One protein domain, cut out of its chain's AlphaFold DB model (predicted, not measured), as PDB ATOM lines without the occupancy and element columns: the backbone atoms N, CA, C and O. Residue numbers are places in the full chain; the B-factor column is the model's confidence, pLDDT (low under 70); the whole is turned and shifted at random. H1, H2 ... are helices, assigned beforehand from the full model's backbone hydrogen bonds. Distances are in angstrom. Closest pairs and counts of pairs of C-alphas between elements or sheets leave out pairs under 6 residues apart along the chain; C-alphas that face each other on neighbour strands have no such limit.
ATOM      1  N   GLU A   2     -24.716  26.444   7.748       50.59
ATOM      2  CA  GLU A   2     -24.948  26.822   6.345       50.59
ATOM      3  C   GLU A   2     -26.330  27.470   6.123       50.59
ATOM      4  O   GLU A   2     -27.307  26.990   6.693       50.59
ATOM      5  N   PRO A   3     -26.449  28.455   5.211       53.44
ATOM      6  CA  PRO A   3     -27.736  29.008   4.770       53.44
ATOM      7  C   PRO A   3     -28.698  27.971   4.160       53.44
ATOM      8  O   PRO A   3     -29.911  28.163   4.095       53.44
ATOM      9  N   LYS A   4     -28.167  26.831   3.698       60.03
ATOM     10  CA  LYS A   4     -28.956  25.817   2.990       60.03
ATOM     11  C   LYS A   4     -30.012  25.144   3.859       60.03
ATOM     12  O   LYS A   4     -31.029  24.730   3.322       60.03
ATOM     13  N   THR A   5     -29.808  25.025   5.174       70.75
ATOM     14  CA  THR A   5     -30.781  24.322   6.026       70.75
ATOM     15  C   THR A   5     -32.048  25.132   6.261       70.75
ATOM     16  O   THR A   5     -33.096  24.530   6.439       70.75
ATOM     17  N   ASN A   6     -31.968  26.466   6.242       83.62
ATOM     18  CA  ASN A   6     -33.140  27.330   6.392       83.62
ATOM     19  C   ASN A   6     -33.860  27.586   5.065       83.62
ATOM     20  O   ASN A   6     -35.022  27.967   5.093       83.62
ATOM     21  N   ALA A   7     -33.191  27.397   3.920       80.25
ATOM     22  CA  ALA A   7     -33.749  27.727   2.608       80.25
ATOM     23  C   ALA A   7     -35.093  27.026   2.340       80.25
ATOM     24  O   ALA A   7     -36.009  27.665   1.847       80.25
ATOM     25  N   ASP A   8     -35.241  25.754   2.726       80.56
ATOM     26  CA  ASP A   8     -36.475  24.977   2.525       80.56
ATOM     27  C   ASP A   8     -37.505  25.105   3.676       80.56
ATOM     28  O   ASP A   8     -38.565  24.474   3.626       80.56
ATOM     29  N   LEU A   9     -37.213  25.875   4.731       82.25
ATOM     30  CA  LEU A   9     -38.046  25.949   5.940       82.25
ATOM     31  C   LEU A   9     -39.098  27.063   5.862       82.25
ATOM     32  O   LEU A   9     -38.938  28.068   5.165       82.25
ATOM     33  N   PHE A  10     -40.202  26.894   6.595       77.38
ATOM     34  CA  PHE A  10     -41.075  28.024   6.909       77.38
ATOM     35  C   PHE A  10     -40.384  28.971   7.896       77.38
ATOM     36  O   PHE A  10     -39.472  28.579   8.621       77.38
ATOM     37  N   GLU A  11     -40.811  30.230   7.896       75.88
ATOM     38  CA  GLU A  11     -40.248  31.298   8.728       75.88
ATOM     39  C   GLU A  11     -40.178  30.910  10.218       75.88
ATOM     40  O   GLU A  11     -39.150  31.098  10.866       75.88
ATOM     41  N   ASP A  12     -41.234  30.279  10.736       77.12
ATOM     42  CA  ASP A  12     -41.370  29.801  12.117       77.12
ATOM     43  C   ASP A  12     -40.483  28.587  12.453       77.12
ATOM     44  O   ASP A  12     -40.319  28.232  13.620       77.12
ATOM     45  N   GLN A  13     -39.895  27.954  11.438       82.38
ATOM     46  CA  GLN A  13     -39.020  26.787  11.559       82.38
ATOM     47  C   GLN A  13     -37.542  27.136  11.373       82.38
ATOM     48  O   GLN A  13     -36.675  26.308  11.670       82.38
ATOM     49  N   MET A  14     -37.235  28.332  10.865       85.38
ATOM     50  CA  MET A  14     -35.857  28.762  10.669       85.38
ATOM     51  C   MET A  14     -35.119  28.846  12.008       85.38
ATOM     52  O   MET A  14     -35.678  29.193  13.048       85.38
ATOM     53  N   THR A  15     -33.822  28.549  11.980       86.25
ATOM     54  CA  THR A  15     -32.947  28.666  13.154       86.25
ATOM     55  C   THR A  15     -31.774  29.587  12.858       86.25
ATOM     56  O   THR A  15     -31.398  29.786  11.698       86.25
ATOM     57  N   ALA A  16     -31.175  30.164  13.902       85.56
ATOM     58  CA  ALA A  16     -29.999  31.012  13.750       85.56
ATOM     59  C   ALA A  16     -28.909  30.295  12.917       85.56
ATOM     60  O   ALA A  16     -28.566  29.146  13.215       85.56
ATOM     61  N   PRO A  17     -28.349  30.944  11.877       85.12
ATOM     62  CA  PRO A  17     -28.337  32.394  11.648       85.12
ATOM     63  C   PRO A  17     -29.410  32.933  10.671       85.12
ATOM     64  O   PRO A  17     -29.165  33.947  10.033       85.12
ATOM     65  N   TYR A  18     -30.561  32.270  10.492       85.88
ATOM     66  CA  TYR A  18     -31.725  32.780   9.727       85.88
ATOM     67  C   TYR A  18     -31.447  33.255   8.287       85.88
ATOM     68  O   TYR A  18     -32.165  34.096   7.762       85.88
ATOM     69  N   ASN A  19     -30.398  32.742   7.634       82.06
ATOM     70  CA  ASN A  19     -29.939  33.232   6.322       82.06
ATOM     71  C   ASN A  19     -29.599  34.732   6.303       82.06
ATOM     72  O   ASN A  19     -29.647  35.362   5.247       82.06
ATOM     73  N   MET A  20     -29.236  35.298   7.456       81.12
ATOM     74  CA  MET A  20     -28.825  36.691   7.556       81.12
ATOM     75  C   MET A  20     -27.660  36.980   6.600       81.12
ATOM     76  O   MET A  20     -26.663  36.245   6.624       81.12
ATOM     77  N   PRO A  21     -27.737  38.061   5.805       76.88
ATOM     78  CA  PRO A  21     -26.609  38.487   4.996       76.88
ATOM     79  C   PRO A  21     -25.460  38.926   5.906       76.88
ATOM     80  O   PRO A  21     -25.675  39.552   6.949       76.88
ATOM     81  N   VAL A  22     -24.224  38.637   5.505       80.69
ATOM     82  CA  VAL A  22     -23.052  39.131   6.231       80.69
ATOM     83  C   VAL A  22     -22.987  40.657   6.084       80.69
ATOM     84  O   VAL A  22     -23.309  41.222   5.033       80.69
ATOM     85  N   HIS A  23     -22.580  41.360   7.142       80.56
ATOM     86  CA  HIS A  23     -22.410  42.812   7.092       80.56
ATOM     87  C   HIS A  23     -21.464  43.216   5.943       80.56
ATOM     88  O   HIS A  23     -20.359  42.687   5.819       80.56
ATOM     89  N   GLY A  24     -21.912  44.142   5.091       81.00
ATOM     90  CA  GLY A  24     -21.179  44.585   3.898       81.00
ATOM     91  C   GLY A  24     -21.223  43.629   2.696       81.00
ATOM     92  O   GLY A  24     -20.695  43.967   1.636       81.00
ATOM     93  N   GLU A  25     -21.857  42.457   2.809       86.12
ATOM     94  CA  GLU A  25     -22.013  41.521   1.691       86.12
ATOM     95  C   GLU A  25     -22.880  42.126   0.583       86.12
ATOM     96  O   GLU A  25     -23.976  42.627   0.835       86.12
ATOM     97  N   LYS A  26     -22.435  42.056  -0.671       89.56
ATOM     98  CA  LYS A  26     -23.265  42.468  -1.808       89.56
ATOM     99  C   LYS A  26     -24.109  41.290  -2.276       89.56
ATOM    100  O   LYS A  26     -23.559  40.246  -2.615       89.56
ATOM    101  N   ALA A  27     -25.428  41.472  -2.318       90.25
ATOM    102  CA  ALA A  27     -26.333  40.455  -2.838       90.25
ATOM    103  C   ALA A  27     -26.031  40.193  -4.323       90.25
ATOM    104  O   ALA A  27     -25.875  41.127  -5.106       90.25
ATOM    105  N   THR A  28     -25.952  38.923  -4.717       92.38
ATOM    106  CA  THR A  28     -25.708  38.519  -6.116       92.38
ATOM    107  C   THR A  28     -26.952  38.632  -6.995       92.38
ATOM    108  O   THR A  28     -26.851  38.493  -8.209       92.38
ATOM    109  N   MET A  29     -28.124  38.817  -6.380       93.31
ATOM    110  CA  MET A  29     -29.448  38.807  -7.017       93.31
ATOM    111  C   MET A  29     -29.794  37.495  -7.742       93.31
ATOM    112  O   MET A  29     -30.753  37.430  -8.501       93.31
ATOM    113  N   SER A  30     -29.064  36.406  -7.472       90.88
ATOM    114  CA  SER A  30     -29.315  35.087  -8.072       90.88
ATOM    115  C   SER A  30     -30.347  34.242  -7.311       90.88
ATOM    116  O   SER A  30     -30.621  33.116  -7.713       90.88
ATOM    117  N   GLY A  31     -30.887  34.751  -6.197       90.56
ATOM    118  CA  GLY A  31     -31.760  34.000  -5.289       90.56
ATOM    119  C   GLY A  31     -33.233  33.921  -5.699       90.56
ATOM    120  O   GLY A  31     -33.918  33.022  -5.235       90.56
ATOM    121  N   PHE A  32     -33.726  34.801  -6.579       93.00
ATOM    122  CA  PHE A  32     -35.167  34.915  -6.881       93.00
ATOM    123  C   PHE A  32     -35.767  33.642  -7.477       93.00
ATOM    124  O   PHE A  32     -36.814  33.177  -7.037       93.00
ATOM    125  N   LEU A  33     -35.100  33.055  -8.475       92.88
ATOM    126  CA  LEU A  33     -35.576  31.815  -9.089       92.88
ATOM    127  C   LEU A  33     -35.486  30.631  -8.117       92.88
ATOM    128  O   LEU A  33     -36.371  29.779  -8.109       92.88
ATOM    129  N   GLU A  34     -34.427  30.579  -7.307       90.88
ATOM    130  CA  GLU A  34     -34.253  29.527  -6.303       90.88
ATOM    131  C   GLU A  34     -35.367  29.600  -5.252       90.88
ATOM    132  O   GLU A  34     -36.066  28.612  -5.030       90.88
ATOM    133  N   ASP A  35     -35.605  30.787  -4.687       89.88
ATOM    134  CA  ASP A  35     -36.674  31.033  -3.718       89.88
ATOM    135  C   ASP A  35     -38.060  30.726  -4.309       89.88
ATOM    136  O   ASP A  35     -38.874  30.049  -3.676       89.88
ATOM    137  N   TYR A  36     -38.306  31.107  -5.568       90.50
ATOM    138  CA  TYR A  36     -39.537  30.749  -6.274       90.50
ATOM    139  C   TYR A  36     -39.721  29.234  -6.391       90.50
ATOM    140  O   TYR A  36     -40.806  28.726  -6.116       90.50
ATOM    141  N   ILE A  37     -38.682  28.484  -6.777       91.06
ATOM    142  CA  ILE A  37     -38.754  27.019  -6.908       91.06
ATOM    143  C   ILE A  37     -39.013  26.362  -5.550       91.06
ATOM    144  O   ILE A  37     -39.815  25.425  -5.471       91.06
ATOM    145  N   ILE A  38     -38.359  26.838  -4.489       89.12
ATOM    146  CA  ILE A  38     -38.573  26.358  -3.121       89.12
ATOM    147  C   ILE A  38     -40.032  26.587  -2.712       89.12
ATOM    148  O   ILE A  38     -40.728  25.637  -2.339       89.12
ATOM    149  N   ASN A  39     -40.528  27.818  -2.852       85.69
ATOM    150  CA  ASN A  39     -41.905  28.175  -2.521       85.69
ATOM    151  C   ASN A  39     -42.927  27.402  -3.363       85.69
ATOM    152  O   ASN A  39     -43.919  26.904  -2.827       85.69
ATOM    153  N   PHE A  40     -42.669  27.230  -4.659       87.56
ATOM    154  CA  PHE A  40     -43.524  26.456  -5.554       87.56
ATOM    155  C   PHE A  40     -43.637  25.005  -5.082       87.56
ATOM    156  O   PHE A  40     -44.746  24.503  -4.905       87.56
ATOM    157  N   ARG A  41     -42.506  24.347  -4.788       88.62
ATOM    158  CA  ARG A  41     -42.485  22.975  -4.255       88.62
ATOM    159  C   ARG A  41     -43.227  22.876  -2.932       88.62
ATOM    160  O   ARG A  41     -44.004  21.942  -2.737       88.62
ATOM    161  N   ARG A  42     -43.014  23.841  -2.040       83.69
ATOM    162  CA  ARG A  42     -43.673  23.909  -0.733       83.69
ATOM    163  C   ARG A  42     -45.195  23.979  -0.872       83.69
ATOM    164  O   ARG A  42     -45.906  23.238  -0.198       83.69
ATOM    165  N   LEU A  43     -45.697  24.809  -1.786       79.75
ATOM    166  CA  LEU A  43     -47.133  25.004  -2.012       79.75
ATOM    167  C   LEU A  43     -47.778  23.898  -2.864       79.75
ATOM    168  O   LEU A  43     -48.965  23.613  -2.701       79.75
ATOM    169  N   ARG A  44     -47.012  23.243  -3.743       83.31
ATOM    170  CA  ARG A  44     -47.478  22.196  -4.671       83.31
ATOM    171  C   ARG A  44     -47.032  20.789  -4.261       83.31
ATOM    172  O   ARG A  44     -46.755  19.947  -5.105       83.31
ATOM    173  N   LYS A  45     -46.962  20.516  -2.952       84.75
ATOM    174  CA  LYS A  45     -46.711  19.171  -2.384       84.75
ATOM    175  C   LYS A  45     -45.470  18.465  -2.969       84.75
ATOM    176  O   LYS A  45     -45.465  17.254  -3.169       84.75
ATOM    177  N   GLY A  46     -44.408  19.226  -3.217       84.56
ATOM    178  CA  GLY A  46     -43.119  18.744  -3.714       84.56
ATOM    179  C   GLY A  46     -42.927  18.828  -5.232       84.56
ATOM    180  O   GLY A  46     -41.808  18.590  -5.692       84.56
ATOM    181  N   GLU A  47     -43.956  19.196  -6.001       89.81
ATOM    182  CA  GLU A  47     -43.857  19.377  -7.454       89.81
ATOM    183  C   GLU A  47     -42.932  20.540  -7.827       89.81
ATOM    184  O   GLU A  47     -42.865  21.555  -7.138       89.81
ATOM    185  N   ARG A  48     -42.206  20.403  -8.938       92.12
ATOM    186  CA  ARG A  48     -41.356  21.473  -9.473       92.12
ATOM    187  C   ARG A  48     -42.114  22.280 -10.528       92.12
ATOM    188  O   ARG A  48     -42.866  21.670 -11.288       92.12
ATOM    189  N   PRO A  49     -41.865  23.596 -10.634       92.44
ATOM    190  CA  PRO A  49     -42.444  24.387 -11.709       92.44
ATOM    191  C   PRO A  49     -41.895  23.926 -13.060       92.44
ATOM    192  O   PRO A  49     -40.726  23.544 -13.191       92.44
ATOM    193  N   THR A  50     -42.730  24.007 -14.087       94.56
ATOM    194  CA  THR A  50     -42.285  23.940 -15.477       94.56
ATOM    195  C   THR A  50     -41.404  25.147 -15.810       94.56
ATOM    196  O   THR A  50     -41.438  26.183 -15.146       94.56
ATOM    197  N   THR A  51     -40.639  25.066 -16.901       92.31
ATOM    198  CA  THR A  51     -39.830  26.200 -17.381       92.31
ATOM    199  C   THR A  51     -40.670  27.446 -17.674       92.31
ATOM    200  O   THR A  51     -40.163  28.556 -17.561       92.31
ATOM    201  N   VAL A  52     -41.935  27.284 -18.073       91.31
ATOM    202  CA  VAL A  52     -42.833  28.416 -18.343       91.31
ATOM    203  C   VAL A  52     -43.223  29.105 -17.037       91.31
ATOM    204  O   VAL A  52     -43.061  30.315 -16.929       91.31
ATOM    205  N   GLU A  53     -43.635  28.345 -16.022       90.75
ATOM    206  CA  GLU A  53     -43.987  28.890 -14.702       90.75
ATOM    207  C   GLU A  53     -42.787  29.561 -14.029       90.75
ATOM    208  O   GLU A  53     -42.883  30.690 -13.560       90.75
ATOM    209  N   ALA A  54     -41.626  28.905 -14.074       90.94
ATOM    210  CA  ALA A  54     -40.380  29.422 -13.523       90.94
ATOM    211  C   ALA A  54     -39.914  30.734 -14.178       90.94
ATOM    212  O   ALA A  54     -39.182  31.499 -13.559       90.94
ATOM    213  N   ARG A  55     -40.316  31.028 -15.423       91.06
ATOM    214  CA  ARG A  55     -39.970  32.298 -16.085       91.06
ATOM    215  C   ARG A  55     -40.781  33.480 -15.567       91.06
ATOM    216  O   ARG A  55     -40.309  34.602 -15.709       91.06
ATOM    217  N   HIS A  56     -41.957  33.257 -14.979       87.88
ATOM    218  CA  HIS A  56     -42.825  34.353 -14.541       87.88
ATOM    219  C   HIS A  56     -42.178  35.218 -13.457       87.88
ATOM    220  O   HIS A  56     -42.298  36.435 -13.528       87.88
ATOM    221  N   ILE A  57     -41.424  34.625 -12.521       89.00
ATOM    222  CA  ILE A  57     -40.741  35.387 -11.457       89.00
ATOM    223  C   ILE A  57     -39.662  36.341 -11.994       89.00
ATOM    224  O   ILE A  57     -39.332  37.339 -11.360       89.00
ATOM    225  N   MET A  58     -39.136  36.042 -13.185       91.94
ATOM    226  CA  MET A  58     -38.132  36.851 -13.880       91.94
ATOM    227  C   MET A  58     -38.760  37.856 -14.858       91.94
ATOM    228  O   MET A  58     -38.035  38.555 -15.565       91.94
ATOM    229  N   GLY A  59     -40.090  37.874 -14.971       90.62
ATOM    230  CA  GLY A  59     -40.822  38.722 -15.902       90.62
ATOM    231  C   GLY A  59     -41.027  40.142 -15.381       90.62
ATOM    232  O   GLY A  59     -41.007  40.400 -14.181       90.62
ATOM    233  N   SER A  60     -41.283  41.059 -16.309       91.56
ATOM    234  CA  SER A  60     -41.705  42.430 -16.030       91.56
ATOM    235  C   SER A  60     -42.903  42.780 -16.905       91.56
ATOM    236  O   SER A  60     -43.001  42.320 -18.047       91.56
TER     237      SER A  60
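Overview. This is residues 2 to 60 of the 433 residues of a protein of Microbacterium sp. SA39 (UniProt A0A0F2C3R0). With little regular structure, the model is one longer helix, H2, in the middle, with the short H1 on one side and the short H3 on the other; residues 22 to 31 of the loop before and into H2 stick out. The printed part has 59 residues with three named helices, H1, H2, H3, holding 23 residues, and no named strand: all helix. It is loose, radius of gyration of the C-alphas 13.1 A, spanning 35 by 26 by 15 A.

Along the chain. H1 is residues 4 to 7, from C-alpha 4 at (-28.956, 25.817, 2.990). H2 is residues 31 to 43, 18.1 A long. H3 is residues 51 to 56, ending at C-alpha 56 at (-42.825, 34.353, -14.541).

Arrangement. H1 and H2 are close but not clearly touching, closest C-alphas Ala 7 and Ile 38, 7.6 A. H2, with residues 33 to 37 alone, only just touches H3, with 3 pairs of C-alphas within 8 A, closest Leu 33 and Ala 54, 7.0 A. They run opposite ways at a steep tilt of 69.8 degrees, only just short of about perpendicular. H1 and H3 are apart. Every O i to N i+4 pair is within hydrogen-bond range in H2, 1 of 2 in H3; H1 is too short for one.

Size, cuts and confidence. The C-alphas of Gly 24 and Lys 45, the two farthest apart, are 36.6 A apart. The printed part has no cut. H1 to H2 is a long link, H2 to H3 short. Residues 2 to 4 have pLDDT under 70.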